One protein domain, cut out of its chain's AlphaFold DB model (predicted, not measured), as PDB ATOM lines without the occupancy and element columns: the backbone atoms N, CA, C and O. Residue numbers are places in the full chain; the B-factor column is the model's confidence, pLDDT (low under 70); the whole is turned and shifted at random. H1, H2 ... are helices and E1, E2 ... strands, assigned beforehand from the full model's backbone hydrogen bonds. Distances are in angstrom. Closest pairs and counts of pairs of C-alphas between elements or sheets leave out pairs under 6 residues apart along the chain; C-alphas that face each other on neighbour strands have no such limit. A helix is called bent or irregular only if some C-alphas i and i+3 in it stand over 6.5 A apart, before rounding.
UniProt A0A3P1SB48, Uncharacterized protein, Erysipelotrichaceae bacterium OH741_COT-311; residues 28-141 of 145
ATOM      1  N   ILE A  28     -42.362 -25.911  39.732       90.12
ATOM      2  CA  ILE A  28     -41.820 -24.573  39.488       90.12
ATOM      3  C   ILE A  28     -42.382 -23.601  40.522       90.12
ATOM      4  O   ILE A  28     -43.587 -23.386  40.616       90.12
ATOM      5  N   MET A  29     -41.481 -22.979  41.274       88.69
ATOM      6  CA  MET A  29     -41.814 -22.046  42.352       88.69
ATOM      7  C   MET A  29     -41.487 -20.594  42.016       88.69
ATOM      8  O   MET A  29     -41.957 -19.682  42.695       88.69
ATOM      9  N   SER A  30     -40.638 -20.357  41.020       89.31
ATOM     10  CA  SER A  30     -40.213 -19.010  40.649       89.31
ATOM     11  C   SER A  30     -39.710 -18.947  39.213       89.31
ATOM     12  O   SER A  30     -39.403 -19.956  38.576       89.31
ATOM     13  N   LEU A  31     -39.603 -17.729  38.692       91.56
ATOM     14  CA  LEU A  31     -38.991 -17.449  37.398       91.56
ATOM     15  C   LEU A  31     -37.827 -16.499  37.608       91.56
ATOM     16  O   LEU A  31     -37.997 -15.448  38.216       91.56
ATOM     17  N   SER A  32     -36.668 -16.818  37.047       94.31
ATOM     18  CA  SER A  32     -35.552 -15.879  36.979       94.31
ATOM     19  C   SER A  32     -35.345 -15.418  35.555       94.31
ATOM     20  O   SER A  32     -35.195 -16.232  34.648       94.31
ATOM     21  N   ARG A  33     -35.311 -14.106  35.350       95.19
ATOM     22  CA  ARG A  33     -34.879 -13.495  34.102       95.19
ATOM     23  C   ARG A  33     -33.506 -12.885  34.296       95.19
ATOM     24  O   ARG A  33     -33.320 -12.031  35.157       95.19
ATOM     25  N   ILE A  34     -32.585 -13.274  33.430       96.75
ATOM     26  CA  ILE A  34     -31.208 -12.813  33.450       96.75
ATOM     27  C   ILE A  34     -30.991 -11.936  32.222       96.75
ATOM     28  O   ILE A  34     -31.297 -12.348  31.103       96.75
ATOM     29  N   VAL A  35     -30.465 -10.736  32.439       97.00
ATOM     30  CA  VAL A  35     -30.048  -9.787  31.407       97.00
ATOM     31  C   VAL A  35     -28.563  -9.521  31.585       97.00
ATOM     32  O   VAL A  35     -28.124  -9.144  32.668       97.00
ATOM     33  N   ILE A  36     -27.797  -9.713  30.519       96.75
ATOM     34  CA  ILE A  36     -26.355  -9.488  30.479       96.75
ATOM     35  C   ILE A  36     -26.085  -8.425  29.425       96.75
ATOM     36  O   ILE A  36     -26.528  -8.585  28.287       96.75
ATOM     37  N   SER A  37     -25.353  -7.371  29.772       95.81
ATOM     38  CA  SER A  37     -24.896  -6.356  28.829       95.81
ATOM     39  C   SER A  37     -23.376  -6.255  28.811       95.81
ATOM     40  O   SER A  37     -22.738  -6.063  29.841       95.81
ATOM     41  N   GLY A  38     -22.797  -6.355  27.618       95.12
ATOM     42  CA  GLY A  38     -21.359  -6.240  27.379       95.12
ATOM     43  C   GLY A  38     -21.069  -5.499  26.079       95.12
ATOM     44  O   GLY A  38     -21.984  -5.131  25.340       95.12
ATOM     45  N   SER A  39     -19.794  -5.272  25.787       95.19
ATOM     46  CA  SER A  39     -19.343  -4.641  24.537       95.19
ATOM     47  C   SER A  39     -19.318  -5.649  23.388       95.19
ATOM     48  O   SER A  39     -19.493  -5.296  22.222       95.19
ATOM     49  N   THR A  40     -19.128  -6.932  23.709       95.38
ATOM     50  CA  THR A  40     -19.093  -8.020  22.729       95.38
ATOM     51  C   THR A  40     -19.993  -9.189  23.125       95.38
ATOM     52  O   THR A  40     -20.352  -9.382  24.289       95.38
ATOM     53  N   ARG A  41     -20.345 -10.025  22.137       95.06
ATOM     54  CA  ARG A  41     -21.014 -11.310  22.398       95.06
ATOM     55  C   ARG A  41     -20.173 -12.178  23.322       95.06
ATOM     56  O   ARG A  41     -20.707 -12.751  24.260       95.06
ATOM     57  N   GLU A  42     -18.871 -12.260  23.070       94.56
ATOM     58  CA  GLU A  42     -17.975 -13.145  23.816       94.56
ATOM     59  C   GLU A  42     -17.928 -12.805  25.311       94.56
ATOM     60  O   GLU A  42     -17.986 -13.724  26.131       94.56
ATOM     61  N   GLU A  43     -17.924 -11.510  25.648       94.00
ATOM     62  CA  GLU A  43     -18.087 -11.015  27.021       94.00
ATOM     63  C   GLU A  43     -19.424 -11.458  27.623       94.00
ATOM     64  O   GLU A  43     -19.453 -12.049  28.700       94.00
ATOM     65  N   CYS A  44     -20.539 -11.252  26.916       95.25
ATOM     66  CA  CYS A  44     -21.856 -11.641  27.429       95.25
ATOM     67  C   CYS A  44     -21.952 -13.159  27.668       95.25
ATOM     68  O   CYS A  44     -22.423 -13.609  28.714       95.25
ATOM     69  N   TYR A  45     -21.458 -13.964  26.725       96.12
ATOM     70  CA  TYR A  45     -21.446 -15.421  26.840       96.12
ATOM     71  C   TYR A  45     -20.435 -15.939  27.875       96.12
ATOM     72  O   TYR A  45     -20.555 -17.090  28.294       96.12
ATOM     73  N   ALA A  46     -19.474 -15.129  28.334       95.62
ATOM     74  CA  ALA A  46     -18.534 -15.539  29.377       95.62
ATOM     75  C   ALA A  46     -19.242 -15.836  30.706       95.62
ATOM     76  O   ALA A  46     -18.940 -16.850  31.337       95.62
ATOM     77  N   PHE A  47     -20.231 -15.022  31.094       94.81
ATOM     78  CA  PHE A  47     -21.034 -15.297  32.292       94.81
ATOM     79  C   PHE A  47     -21.883 -16.559  32.129       94.81
ATOM     80  O   PHE A  47     -21.939 -17.385  33.036       94.81
ATOM     81  N   ILE A  48     -22.488 -16.753  30.954       95.25
ATOM     82  CA  ILE A  48     -23.284 -17.954  30.663       95.25
ATOM     83  C   ILE A  48     -22.406 -19.201  30.793       95.25
ATOM     84  O   ILE A  48     -22.762 -20.126  31.513       95.25
ATOM     85  N   ARG A  49     -21.220 -19.213  30.173       94.88
ATOM     86  CA  ARG A  49     -20.278 -20.339  30.282       94.88
ATOM     87  C   ARG A  49     -19.806 -20.576  31.713       94.88
ATOM     88  O   ARG A  49     -19.598 -21.723  32.088       94.88
ATOM     89  N   TYR A  50     -19.624 -19.518  32.500       94.31
ATOM     90  CA  TYR A  50     -19.273 -19.644  33.912       94.31
ATOM     91  C   TYR A  50     -20.396 -20.320  34.706       94.31
ATOM     92  O   TYR A  50     -20.155 -21.325  35.381       94.31
ATOM     93  N   MET A  51     -21.622 -19.812  34.566       93.44
ATOM     94  CA  MET A  51     -22.803 -20.321  35.257       93.44
ATOM     95  C   MET A  51     -23.113 -21.768  34.864       93.44
ATOM     96  O   MET A  51     -23.407 -22.571  35.734       93.44
ATOM     97  N   PHE A  52     -22.978 -22.116  33.583       92.38
ATOM     98  CA  PHE A  52     -23.217 -23.459  33.042       92.38
ATOM     99  C   PHE A  52     -21.962 -24.340  32.967       92.38
ATOM    100  O   PHE A  52     -21.944 -25.354  32.271       92.38
ATOM    101  N   SER A  53     -20.878 -23.960  33.643       90.19
ATOM    102  CA  SER A  53     -19.686 -24.807  33.695       90.19
ATOM    103  C   SER A  53     -19.981 -26.108  34.448       90.19
ATOM    104  O   SER A  53     -20.805 -26.127  35.358       90.19
ATOM    105  N   MET A  54     -19.251 -27.189  34.143       75.38
ATOM    106  CA  MET A  54     -19.439 -28.493  34.808       75.38
ATOM    107  C   MET A  54     -19.365 -28.419  36.344       75.38
ATOM    108  O   MET A  54     -19.979 -29.220  37.032       75.38
ATOM    109  N   GLN A  55     -18.618 -27.459  36.901       82.81
ATOM    110  CA  GLN A  55     -18.529 -27.260  38.355       82.81
ATOM    111  C   GLN A  55     -19.815 -26.685  38.969       82.81
ATOM    112  O   GLN A  55     -20.024 -26.809  40.171       82.81
ATOM    113  N   GLN A  56     -20.633 -26.015  38.161       83.50
ATOM    114  CA  GLN A  56     -21.882 -25.375  38.565       83.50
ATOM    115  C   GLN A  56     -23.115 -26.162  38.111       83.50
ATOM    116  O   GLN A  56     -24.183 -25.956  38.674       83.50
ATOM    117  N   GLU A  57     -22.991 -27.067  37.138       84.88
ATOM    118  CA  GLU A  57     -24.104 -27.843  36.570       84.88
ATOM    119  C   GLU A  57     -24.896 -28.625  37.634       84.88
ATOM    120  O   GLU A  57     -26.126 -28.533  37.684       84.88
ATOM    121  N   ASP A  58     -24.203 -29.303  38.553       86.75
ATOM    122  CA  ASP A  58     -24.829 -30.027  39.671       86.75
ATOM    123  C   ASP A  58     -25.617 -29.100  40.608       86.75
ATOM    124  O   ASP A  58     -26.595 -29.516  41.225       86.75
ATOM    125  N   ILE A  59     -25.188 -27.843  40.745       88.69
ATOM    126  CA  ILE A  59     -25.872 -26.845  41.575       88.69
ATOM    127  C   ILE A  59     -27.048 -26.261  40.794       88.69
ATOM    128  O   ILE A  59     -28.151 -26.173  41.320       88.69
ATOM    129  N   LEU A  60     -26.853 -25.912  39.520       90.75
ATOM    130  CA  LEU A  60     -27.911 -25.387  38.660       90.75
ATOM    131  C   LEU A  60     -29.102 -26.339  38.577       90.75
ATOM    132  O   LEU A  60     -30.236 -25.891  38.671       90.75
ATOM    133  N   THR A  61     -28.856 -27.641  38.442       92.25
ATOM    134  CA  THR A  61     -29.914 -28.664  38.362       92.25
ATOM    135  C   THR A  61     -30.662 -28.877  39.684       92.25
ATOM    136  O   THR A  61     -31.765 -29.416  39.671       92.25
ATOM    137  N   GLN A  62     -30.112 -28.425  40.818       93.06
ATOM    138  CA  GLN A  62     -30.826 -28.397  42.104       93.06
ATOM    139  C   GLN A  62     -31.759 -27.191  42.223       93.06
ATOM    140  O   GLN A  62     -32.790 -27.293  42.878       93.06
ATOM    141  N   PHE A  63     -31.395 -26.063  41.608       94.81
ATOM    142  CA  PHE A  63     -32.143 -24.809  41.705       94.81
ATOM    143  C   PHE A  63     -33.118 -24.584  40.551       94.81
ATOM    144  O   PHE A  63     -34.086 -23.841  40.713       94.81
ATOM    145  N   PHE A  64     -32.867 -25.182  39.386       95.88
ATOM    146  CA  PHE A  64     -33.597 -24.890  38.162       95.88
ATOM    147  C   PHE A  64     -34.049 -26.156  37.445       95.88
ATOM    148  O   PHE A  64     -33.338 -27.159  37.382       95.88
ATOM    149  N   HIS A  65     -35.237 -26.071  36.860       94.50
ATOM    150  CA  HIS A  65     -35.805 -27.093  36.000       94.50
ATOM    151  C   HIS A  65     -35.175 -27.019  34.608       94.50
ATOM    152  O   HIS A  65     -35.169 -25.953  33.993       94.50
ATOM    153  N   GLU A  66     -34.637 -28.151  34.144       92.75
ATOM    154  CA  GLU A  66     -34.070 -28.335  32.798       92.75
ATOM    155  C   GLU A  66     -33.185 -27.162  32.316       92.75
ATOM    156  O   GLU A  66     -33.346 -26.662  31.201       92.75
ATOM    157  N   PRO A  67     -32.206 -26.693  33.119       92.56
ATOM    158  CA  PRO A  67     -31.481 -25.460  32.814       92.56
ATOM    159  C   PRO A  67     -30.698 -25.553  31.496       92.56
ATOM    160  O   PRO A  67     -30.489 -24.538  30.834       92.56
ATOM    161  N   LEU A  68     -30.294 -26.756  31.075       90.31
ATOM    162  CA  LEU A  68     -29.570 -26.989  29.821       90.31
ATOM    163  C   LEU A  68     -30.434 -26.806  28.563       90.31
ATOM    164  O   LEU A  68     -29.885 -26.653  27.474       90.31
ATOM    165  N   GLU A  69     -31.761 -26.785  28.700       90.12
ATOM    166  CA  GLU A  69     -32.697 -26.533  27.596       90.12
ATOM    167  C   GLU A  69     -33.003 -25.037  27.408       90.12
ATOM    168  O   GLU A  69     -33.792 -24.641  26.547       90.12
ATOM    169  N   THR A  70     -32.348 -24.176  28.195       92.75
ATOM    170  CA  THR A  70     -32.534 -22.724  28.155       92.75
ATOM    171  C   THR A  70     -32.197 -22.139  26.788       92.75
ATOM    172  O   THR A  70     -31.115 -22.345  26.233       92.75
ATOM    173  N   ILE A  71     -33.109 -21.314  26.274       93.81
ATOM    174  CA  ILE A  71     -32.907 -20.547  25.044       93.81
ATOM    175  C   ILE A  71     -32.366 -19.159  25.391       93.81
ATOM    176  O   ILE A  71     -32.946 -18.430  26.197       93.81
ATOM    177  N   PHE A  72     -31.279 -18.779  24.722       95.00
ATOM    178  CA  PHE A  72     -30.635 -17.475  24.858       95.00
ATOM    179  C   PHE A  72     -30.986 -16.580  23.671       95.00
ATOM    180  O   PHE A  72     -30.882 -17.006  22.520       95.00
ATOM    181  N   TYR A  73     -31.352 -15.331  23.950       96.44
ATOM    182  CA  TYR A  73     -31.645 -14.328  22.929       96.44
ATOM    183  C   TYR A  73     -30.635 -13.194  23.020       96.44
ATOM    184  O   TYR A  73     -30.473 -12.607  24.088       96.44
ATOM    185  N   ASP A  74     -29.967 -12.872  21.914       95.12
ATOM    186  CA  ASP A  74     -28.982 -11.801  21.847       95.12
ATOM    187  C   ASP A  74     -29.430 -10.658  20.924       95.12
ATOM    188  O   ASP A  74     -30.004 -10.854  19.854       95.12
ATOM    189  N   PHE A  75     -29.144  -9.433  21.347       95.19
ATOM    190  CA  PHE A  75     -29.473  -8.208  20.632       95.19
ATOM    191  C   PHE A  75     -28.218  -7.350  20.520       95.19
ATOM    192  O   PHE A  75     -27.557  -7.077  21.520       95.19
ATOM    193  N   ALA A  76     -27.900  -6.897  19.309       94.12
ATOM    194  CA  ALA A  76     -26.856  -5.904  19.082       94.12
ATOM    195  C   ALA A  76     -27.503  -4.515  19.004       94.12
ATOM    196  O   ALA A  76     -28.295  -4.249  18.098       94.12
ATOM    197  N   ILE A  77     -27.192  -3.643  19.964       90.12
ATOM    198  CA  ILE A  77     -27.752  -2.293  20.071       90.12
ATOM    199  C   ILE A  77     -26.600  -1.310  20.243       90.12
ATOM    200  O   ILE A  77     -25.974  -1.250  21.296       90.12
ATOM    201  N   GLN A  78     -26.357  -0.504  19.206       89.38
ATOM    202  CA  GLN A  78     -25.245   0.451  19.172       89.38
ATOM    203  C   GLN A  78     -23.904  -0.249  19.478       89.38
ATOM    204  O   GLN A  78     -23.534  -1.181  18.768       89.38
ATOM    205  N   GLU A  79     -23.197   0.190  20.521       89.81
ATOM    206  CA  GLU A  79     -21.904  -0.344  20.975       89.81
ATOM    207  C   GLU A  79     -22.054  -1.422  22.065       89.81
ATOM    208  O   GLU A  79     -21.084  -1.777  22.730       89.81
ATOM    209  N   LYS A  80     -23.272  -1.935  22.276       93.75
ATOM    210  CA  LYS A  80     -23.573  -2.942  23.294       93.75
ATOM    211  C   LYS A  80     -24.212  -4.185  22.686       93.75
ATOM    212  O   LYS A  80     -24.996  -4.133  21.735       93.75
ATOM    213  N   VAL A  81     -23.908  -5.316  23.302       96.25
ATOM    214  CA  VAL A  81     -24.628  -6.573  23.142       96.25
ATOM    215  C   VAL A  81     -25.436  -6.805  24.407       96.25
ATOM    216  O   VAL A  81     -24.943  -6.581  25.512       96.25
ATOM    217  N   ILE A  82     -26.686  -7.226  24.243       96.56
ATOM    218  CA  ILE A  82     -27.566  -7.617  25.339       96.56
ATOM    219  C   ILE A  82     -27.980  -9.063  25.118       96.56
ATOM    220  O   ILE A  82     -28.552  -9.376  24.078       96.56
ATOM    221  N   VAL A  83     -27.706  -9.929  26.088       97.44
ATOM    222  CA  VAL A  83     -28.195 -11.310  26.109       97.44
ATOM    223  C   VAL A  83     -29.237 -11.444  27.207       97.44
ATOM    224  O   VAL A  83     -29.009 -11.025  28.338       97.44
ATOM    225  N   ILE A  84     -30.385 -12.023  26.873       97.44
ATOM    226  CA  ILE A  84     -31.494 -12.249  27.796       97.44
ATOM    227  C   ILE A  84     -31.957 -13.702  27.721       97.44
ATOM    228  O   ILE A  84     -32.060 -14.288  26.641       97.44
ATOM    229  N   PHE A  85     -32.235 -14.286  28.880       96.56
ATOM    230  CA  PHE A  85     -32.796 -15.628  28.996       96.56
ATOM    231  C   PHE A  85     -33.565 -15.790  30.309       96.56
ATOM    232  O   PHE A  85     -33.584 -14.894  31.161       96.56
ATOM    233  N   GLN A  86     -34.233 -16.934  30.447       95.19
ATOM    234  CA  GLN A  86     -35.017 -17.291  31.621       95.19
ATOM    235  C   GLN A  86     -34.601 -18.647  32.169       95.19
ATOM    236  O   GLN A  86     -34.273 -19.543  31.403       95.19
ATOM    237  N   LEU A  87     -34.672 -18.783  33.489       95.06
ATOM    238  CA  LEU A  87     -34.559 -20.047  34.201       95.06
ATOM    239  C   LEU A  87     -35.814 -20.255  35.050       95.06
ATOM    240  O   LEU A  87     -36.285 -19.321  35.708       95.06
ATOM    241  N   LEU A  88     -36.349 -21.472  35.030       93.38
ATOM    242  CA  LEU A  88     -37.492 -21.876  35.846       93.38
ATOM    243  C   LEU A  88     -36.971 -22.435  37.168       93.38
ATOM    244  O   LEU A  88     -36.249 -23.427  37.176       93.38
ATOM    245  N   GLY A  89     -37.281 -21.763  38.268       93.56
ATOM    246  CA  GLY A  89     -36.771 -22.080  39.593       93.56
ATOM    247  C   GLY A  89     -37.581 -23.160  40.301       93.56
ATOM    248  O   GLY A  89     -38.805 -23.076  40.359       93.56
ATOM    249  N   LEU A  90     -36.889 -24.130  40.895       93.81
ATOM    250  CA  LEU A  90     -37.451 -25.180  41.758       93.81
ATOM    251  C   LEU A  90     -37.548 -24.747  43.230       93.81
ATOM    252  O   LEU A  90     -38.095 -25.465  44.063       93.81
ATOM    253  N   ASN A  91     -37.014 -23.567  43.547       93.50
ATOM    254  CA  ASN A  91     -36.941 -23.015  44.892       93.50
ATOM    255  C   ASN A  91     -37.673 -21.668  44.975       93.50
ATOM    256  O   ASN A  91     -37.846 -20.977  43.959       93.50
ATOM    257  N   PRO A  92     -38.061 -21.241  46.190       90.75
ATOM    258  CA  PRO A  92     -38.552 -19.893  46.423       90.75
ATOM    259  C   PRO A  92     -37.554 -18.826  45.958       90.75
ATOM    260  O   PRO A  92     -36.340 -18.961  46.116       90.75
ATOM    261  N   GLN A  93     -38.086 -17.705  45.474       89.62
ATOM    262  CA  GLN A  93     -37.311 -16.585  44.934       89.62
ATOM    263  C   GLN A  93     -36.127 -16.125  45.799       89.62
ATOM    264  O   GLN A  93     -35.054 -15.866  45.270       89.62
ATOM    265  N   HIS A  94     -36.284 -16.064  47.127       89.88
ATOM    266  CA  HIS A  94     -35.244 -15.562  48.027       89.88
ATOM    267  C   HIS A  94     -34.021 -16.494  48.097       89.88
ATOM    268  O   HIS A  94     -32.891 -16.020  48.223       89.88
ATOM    269  N   GLU A  95     -34.226 -17.809  47.978       93.06
ATOM    270  CA  GLU A  95     -33.140 -18.792  47.913       93.06
ATOM    271  C   GLU A  95     -32.387 -18.663  46.589       93.06
ATOM    272  O   GLU A  95     -31.157 -18.620  46.576       93.06
ATOM    273  N   ILE A  96     -33.121 -18.506  45.485       94.19
ATOM    274  CA  ILE A  96     -32.535 -18.299  44.158       94.19
ATOM    275  C   ILE A  96     -31.743 -16.990  44.094       94.19
ATOM    276  O   ILE A  96     -30.622 -16.971  43.589       94.19
ATOM    277  N   SER A  97     -32.274 -15.900  44.644       92.69
ATOM    278  CA  SER A  97     -31.549 -14.629  44.699       92.69
ATOM    279  C   SER A  97     -30.295 -14.727  45.564       92.69
ATOM    280  O   SER A  97     -29.261 -14.182  45.189       92.69
ATOM    281  N   THR A  98     -30.340 -15.486  46.664       93.12
ATOM    282  CA  THR A  98     -29.147 -15.769  47.482       93.12
ATOM    283  C   THR A  98     -28.098 -16.543  46.680       93.12
ATOM    284  O   THR A  98     -26.909 -16.221  46.742       93.12
ATOM    285  N   TYR A  99     -28.518 -17.543  45.898       94.00
ATOM    286  CA  TYR A  99     -27.630 -18.269  44.988       94.00
ATOM    287  C   TYR A  99     -26.981 -17.327  43.962       94.00
ATOM    288  O   TYR A  99     -25.758 -17.327  43.817       94.00
ATOM    289  N   PHE A 100     -27.769 -16.483  43.294       95.31
ATOM    290  CA  PHE A 100     -27.248 -15.548  42.298       95.31
ATOM    291  C   PHE A 100     -26.312 -14.499  42.888       95.31
ATOM    292  O   PHE A 100     -25.291 -14.184  42.282       95.31
ATOM    293  N   GLU A 101     -26.606 -13.996  44.082       94.12
ATOM    294  CA  GLU A 101     -25.713 -13.089  44.795       94.12
ATOM    295  C   GLU A 101     -24.357 -13.752  45.069       94.12
ATOM    296  O   GLU A 101     -23.310 -13.166  44.799       94.12
ATOM    297  N   GLN A 102     -24.345 -15.007  45.527       92.88
ATOM    298  CA  GLN A 102     -23.102 -15.758  45.732       92.88
ATOM    299  C   GLN A 102     -22.362 -16.055  44.423       92.88
ATOM    300  O   GLN A 102     -21.129 -16.040  44.406       92.88
ATOM    301  N   LEU A 103     -23.095 -16.346  43.346       93.25
ATOM    302  CA  LEU A 103     -22.536 -16.596  42.021       93.25
ATOM    303  C   LEU A 103     -21.838 -15.341  41.486       93.25
ATOM    304  O   LEU A 103     -20.680 -15.411  41.081       93.25
ATOM    305  N   LEU A 104     -22.514 -14.191  41.543       93.12
ATOM    306  CA  LEU A 104     -21.966 -12.917  41.086       93.12
ATOM    307  C   LEU A 104     -20.769 -12.480  41.934       93.12
ATOM    308  O   LEU A 104     -19.783 -12.024  41.372       93.12
ATOM    309  N   ASN A 105     -20.790 -12.704  43.254       91.56
ATOM    310  CA  ASN A 105     -19.662 -12.352  44.133       91.56
ATOM    311  C   ASN A 105     -18.377 -13.135  43.817       91.56
ATOM    312  O   ASN A 105     -17.282 -12.720  44.193       91.56
ATOM    313  N   LYS A 106     -18.497 -14.285  43.149       91.69
ATOM    314  CA  LYS A 106     -17.360 -15.109  42.717       91.69
ATOM    315  C   LYS A 106     -16.972 -14.864  41.262       91.69
ATOM    316  O   LYS A 106     -15.896 -15.298  40.847       91.69
ATOM    317  N   TYR A 107     -17.841 -14.229  40.486       91.50
ATOM    318  CA  TYR A 107     -17.631 -14.006  39.069       91.50
ATOM    319  C   TYR A 107     -16.796 -12.741  38.841       91.50
ATOM    320  O   TYR A 107     -17.110 -11.676  39.358       91.50
ATOM    321  N   GLN A 108     -15.724 -12.861  38.056       87.19
ATOM    322  CA  GLN A 108     -14.860 -11.742  37.675       87.19
ATOM    323  C   GLN A 108     -15.025 -11.483  36.179       87.19
ATOM    324  O   GLN A 108     -14.393 -12.149  35.358       87.19
ATOM    325  N   GLY A 109     -15.902 -10.547  35.830       89.50
ATOM    326  CA  GLY A 109     -16.115 -10.107  34.456       89.50
ATOM    327  C   GLY A 109     -16.617  -8.667  34.401       89.50
ATOM    328  O   GLY A 109     -17.163  -8.165  35.381       89.50
ATOM    329  N   ASP A 110     -16.410  -8.019  33.256       88.50
ATOM    330  CA  ASP A 110     -16.665  -6.586  33.052       88.50
ATOM    331  C   ASP A 110     -18.096  -6.277  32.572       88.50
ATOM    332  O   ASP A 110     -18.451  -5.124  32.323       88.50
ATOM    333  N   GLN A 111     -18.927  -7.302  32.383       92.31
ATOM    334  CA  GLN A 111     -20.307  -7.143  31.944       92.31
ATOM    335  C   GLN A 111     -21.233  -6.692  33.076       92.31
ATOM    336  O   GLN A 111     -21.115  -7.086  34.239       92.31
ATOM    337  N   GLU A 112     -22.256  -5.940  32.695       94.06
ATOM    338  CA  GLU A 112     -23.369  -5.613  33.572       94.06
ATOM    339  C   GLU A 112     -24.361  -6.776  33.559       94.06
ATOM    340  O   GLU A 112     -24.809  -7.220  32.501       94.06
ATOM    341  N   ILE A 113     -24.708  -7.286  34.736       95.75
ATOM    342  CA  ILE A 113     -25.637  -8.400  34.894       95.75
ATOM    343  C   ILE A 113     -26.777  -7.933  35.787       95.75
ATOM    344  O   ILE A 113     -26.550  -7.382  36.865       95.75
ATOM    345  N   VAL A 114     -28.007  -8.161  35.336       95.44
ATOM    346  CA  VAL A 114     -29.234  -7.923  36.095       95.44
ATOM    347  C   VAL A 114     -30.032  -9.212  36.117       95.44
ATOM    348  O   VAL A 114     -30.360  -9.771  35.070       95.44
ATOM    349  N   ILE A 115     -30.354  -9.676  37.316       96.06
ATOM    350  CA  ILE A 115     -31.114 -10.896  37.545       96.06
ATOM    351  C   ILE A 115     -32.361 -10.519  38.322       96.06
ATOM    352  O   ILE A 115     -32.276 -10.091  39.470       96.06
ATOM    353  N   ASP A 116     -33.509 -10.660  37.671       94.19
ATOM    354  CA  ASP A 116     -34.816 -10.458  38.275       94.19
ATOM    355  C   ASP A 116     -35.436 -11.825  38.578       94.19
ATOM    356  O   ASP A 116     -35.722 -12.585  37.651       94.19
ATOM    357  N   THR A 117     -35.665 -12.134  39.852       93.19
ATOM    358  CA  THR A 117     -36.374 -13.342  40.291       93.19
ATOM    359  C   THR A 117     -37.772 -12.972  40.781       93.19
ATOM    360  O   THR A 117     -37.920 -12.095  41.634       93.19
ATOM    361  N   PHE A 118     -38.784 -13.631  40.220       87.81
ATOM    362  CA  PHE A 118     -40.210 -13.370  40.423       87.81
ATOM    363  C   PHE A 118     -40.882 -14.471  41.244       87.81
ATOM    364  O   PHE A 118     -40.577 -15.653  41.038       87.81
ATOM    365  N   ASP A 119     -41.835 -14.073  42.091       75.75
ATOM    366  CA  ASP A 119     -42.884 -14.936  42.648       75.75
ATOM    367  C   ASP A 119     -44.210 -14.790  41.887       75.75
ATOM    368  O   ASP A 119     -44.287 -14.193  40.812       75.75
ATOM    369  N   ASP A 120     -45.239 -15.388  42.473       67.56
ATOM    370  CA  ASP A 120     -46.618 -15.480  42.030       67.56
ATOM    371  C   ASP A 120     -47.407 -14.156  42.021       67.56
ATOM    372  O   ASP A 120     -48.583 -14.233  41.694       67.56
ATOM    373  N   ASP A 121     -46.817 -12.990  42.358       65.69
ATOM    374  CA  ASP A 121     -47.196 -11.634  41.862       65.69
ATOM    375  C   ASP A 121     -46.815 -10.481  42.813       65.69
ATOM    376  O   ASP A 121     -47.082  -9.306  42.530       65.69
ATOM    377  N   THR A 122     -46.261 -10.760  43.991       67.94
ATOM    378  CA  THR A 122     -46.147  -9.734  45.036       67.94
ATOM    379  C   THR A 122     -44.821  -8.999  45.017       67.94
ATOM    380  O   THR A 122     -44.782  -7.796  45.303       67.94
ATOM    381  N   ASN A 123     -43.736  -9.682  44.668       80.56
ATOM    382  CA  ASN A 123     -42.402  -9.129  44.798       80.56
ATOM    383  C   ASN A 123     -41.463  -9.606  43.692       80.56
ATOM    384  O   ASN A 123     -41.618 -10.664  43.093       80.56
ATOM    385  N   MET A 124     -40.441  -8.795  43.444       88.88
ATOM    386  CA  MET A 124     -39.306  -9.159  42.613       88.88
ATOM    387  C   MET A 124     -38.028  -8.928  43.405       88.88
ATOM    388  O   MET A 124     -37.817  -7.848  43.958       88.88
ATOM    389  N   TYR A 125     -37.148  -9.917  43.416       91.19
ATOM    390  CA  TYR A 125     -35.779  -9.732  43.868       91.19
ATOM    391  C   TYR A 125     -34.914  -9.380  42.666       91.19
ATOM    392  O   TYR A 125     -34.892 -10.112  41.681       91.19
ATOM    393  N   ARG A 126     -34.205  -8.255  42.747       93.12
ATOM    394  CA  ARG A 126     -33.207  -7.866  41.752       93.12
ATOM    395  C   ARG A 126     -31.818  -8.000  42.334       93.12
ATOM    396  O   ARG A 126     -31.491  -7.248  43.249       93.12
ATOM    397  N   THR A 127     -31.011  -8.881  41.760       93.06
ATOM    398  CA  THR A 127     -29.572  -8.965  42.015       93.06
ATOM    399  C   THR A 127     -28.835  -8.394  40.805       93.06
ATOM    400  O   THR A 127     -29.085  -8.817  39.677       93.06
ATOM    401  N   SER A 128     -27.948  -7.417  41.005       92.44
ATOM    402  CA  SER A 128     -27.214  -6.792  39.895       92.44
ATOM    403  C   SER A 128     -25.762  -6.477  40.220       92.44
ATOM    404  O   SER A 128     -25.445  -6.231  41.378       92.44
ATOM    405  N   THR A 129     -24.920  -6.411  39.186       90.00
ATOM    406  CA  THR A 129     -23.533  -5.899  39.253       90.00
ATOM    407  C   THR A 129     -23.422  -4.401  38.929       90.00
ATOM    408  O   THR A 129     -22.322  -3.864  38.832       90.00
ATOM    409  N   TYR A 130     -24.556  -3.723  38.727       76.88
ATOM    410  CA  TYR A 130     -24.616  -2.288  38.451       76.88
ATOM    411  C   TYR A 130     -24.092  -1.475  39.651       76.88
ATOM    412  O   TYR A 130     -24.429  -1.802  40.785       76.88
ATOM    413  N   ASP A 131     -23.307  -0.423  39.392       67.44
ATOM    414  CA  ASP A 131     -22.613   0.425  40.386       67.44
ATOM    415  C   ASP A 131     -21.474  -0.250  41.187       67.44
ATOM    416  O   ASP A 131     -21.168   0.175  42.298       67.44
ATOM    417  N   GLU A 132     -20.817  -1.278  40.634       66.50
ATOM    418  CA  GLU A 132     -19.639  -1.967  41.218       66.50
ATOM    419  C   GLU A 132     -19.880  -2.687  42.567       66.50
ATOM    420  O   GLU A 132     -19.014  -3.425  43.038       66.50
ATOM    421  N   GLU A 133     -21.069  -2.559  43.158       76.12
ATOM    422  CA  GLU A 133     -21.509  -3.314  44.327       76.12
ATOM    423  C   GLU A 133     -22.592  -4.320  43.937       76.12
ATOM    424  O   GLU A 133     -23.650  -3.970  43.409       76.12
ATOM    425  N   ILE A 134     -22.359  -5.595  44.251       84.62
ATOM    426  CA  ILE A 134     -23.390  -6.615  44.077       84.62
ATOM    427  C   ILE A 134     -24.452  -6.401  45.144       84.62
ATOM    428  O   ILE A 134     -24.188  -6.533  46.339       84.62
ATOM    429  N   LYS A 135     -25.666  -6.090  44.698       85.19
ATOM    430  CA  LYS A 135     -26.783  -5.799  45.590       85.19
ATOM    431  C   LYS A 135     -28.018  -6.580  45.194       85.19
ATOM    432  O   LYS A 135     -28.455  -6.517  44.047       85.19
ATOM    433  N   THR A 136     -28.624  -7.229  46.183       86.62
ATOM    434  CA  THR A 136     -29.970  -7.791  46.082       86.62
ATOM    435  C   THR A 136     -30.976  -6.810  46.684       86.62
ATOM    436  O   THR A 136     -30.872  -6.427  47.849       86.62
ATOM    437  N   THR A 137     -31.958  -6.373  45.896       88.00
ATOM    438  CA  THR A 137     -33.014  -5.448  46.334       88.00
ATOM    439  C   THR A 137     -34.387  -6.079  46.140       88.00
ATOM    440  O   THR A 137     -34.694  -6.571  45.057       88.00
ATOM    441  N   LEU A 138     -35.225  -6.022  47.178       86.19
ATOM    442  CA  LEU A 138     -36.642  -6.368  47.089       86.19
ATOM    443  C   LEU A 138     -37.415  -5.201  46.467       86.19
ATOM    444  O   LEU A 138     -37.395  -4.086  46.991       86.19
ATOM    445  N   ILE A 139     -38.099  -5.461  45.361       85.75
ATOM    446  CA  ILE A 139     -38.881  -4.483  44.612       85.75
ATOM    447  C   ILE A 139     -40.345  -4.940  44.635       85.75
ATOM    448  O   ILE A 139     -40.667  -5.954  44.012       85.75
ATOM    449  N   PRO A 140     -41.241  -4.215  45.332       82.38
ATOM    450  CA  PRO A 140     -42.669  -4.498  45.294       82.38
ATOM    451  C   PRO A 140     -43.201  -4.339  43.870       82.38
ATOM    452  O   PRO A 140     -42.950  -3.317  43.221       82.38
ATOM    453  N   LEU A 141     -43.952  -5.325  43.386       74.94
ATOM    454  CA  LEU A 141     -44.589  -5.232  42.078       74.94
ATOM    455  C   LEU A 141     -45.928  -4.501  42.222       74.94
ATOM    456  O   LEU A 141     -46.772  -4.848  43.048       74.94
TER     457      LEU A 141
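This is residues 28 to 141 of the 145 residues of an uncharacterized protein of Erysipelotrichaceae bacterium OH741_COT-311 (UniProt A0A3P1SB48). One twisted sheet of six antiparallel strands makes a wall, with helices H1 and H3 over one face in two layers, helices on one side and strands on the other. H1 covers E3 and E1, H3 covers E4 and E5, and H2, which follows H1, only grazes the sheet. The printed part has 114 residues with three named helices and six named strands, along the chain E1 H1 H2 E2 E3 H3 E4 E5 E6; the sheet's order is E2 E3 E1 E4 E5 E6, and the class is mixed. It is compact and rounded, with a radius of gyration of the C-alphas of 13.4 A and spans of 36 by 32 by 24 A.

In the sheet, E1, residues 30 to 38, is antiparallel to E3, residues 80 to 89, with N 36 and O 83 at 2.8 A, and to E4, residues 112 to 118, with N 33 and O 116 at 2.8 A. Edge strand E2, residues 73 to 77, forms a hairpin with E3; N 75 and O 82 are 2.8 A apart. E4, E5, residues 123 to 128, and E6, residues 135 to 140, form a meander, each strand the antiparallel neighbour of the one before; N 117 and O 125 are 2.8 A apart, N 126 and O 137 2.9 A. H3, residues 93 to 106, has a height over the sheet of 7.9 A and runs along E4 at 4 degrees on the local plane; its closest C-alphas to E5 are Glu 101 and Thr 127, 6.3 A. H1, residues 41 to 51, is on the same face at 9.3 A, only just along E1 at 27 degrees on the local plane. H2, residues 54 to 63, is irregular, with C-alphas 55 and 58 7.0 A apart; it grazes the sheet with residues 60 to 63. H1 and H2 only just touch, only at the corner, with 3 pairs of C-alphas within 8 A, the closest Met 51 and Glu 57 at 7.7 A. Two split strand-helix-strand units, in each of which two strands that run the same way have another strand between them in the sheet, have right-handed crossovers: E1, H1 H2, E2, with E3 between E1 and E2 in the sheet, and E3, H3, E4, with E1 between E3 and E4 in the sheet. Every O i to N i+4 pair of H3 is within hydrogen-bond range, against 5 of 7 in H1 and 3 of 6 in H2.

E1 begins at C-alpha 30 (-40.213, -19.010, 40.649) and is 26.4 A long; E3 measures 28.4 A, E4 19.8 A and H3 20.1 A. E6 ends at C-alpha 140 (-42.669, -4.498, 45.294).

The C-alphas farthest apart, Gln 62 and Gln 78, are 37.3 A apart. The printed part has no cut and no long link. Mean pLDDT of the printed part is 90.5; residues 120 to 122 and 131 to 132 are under 70.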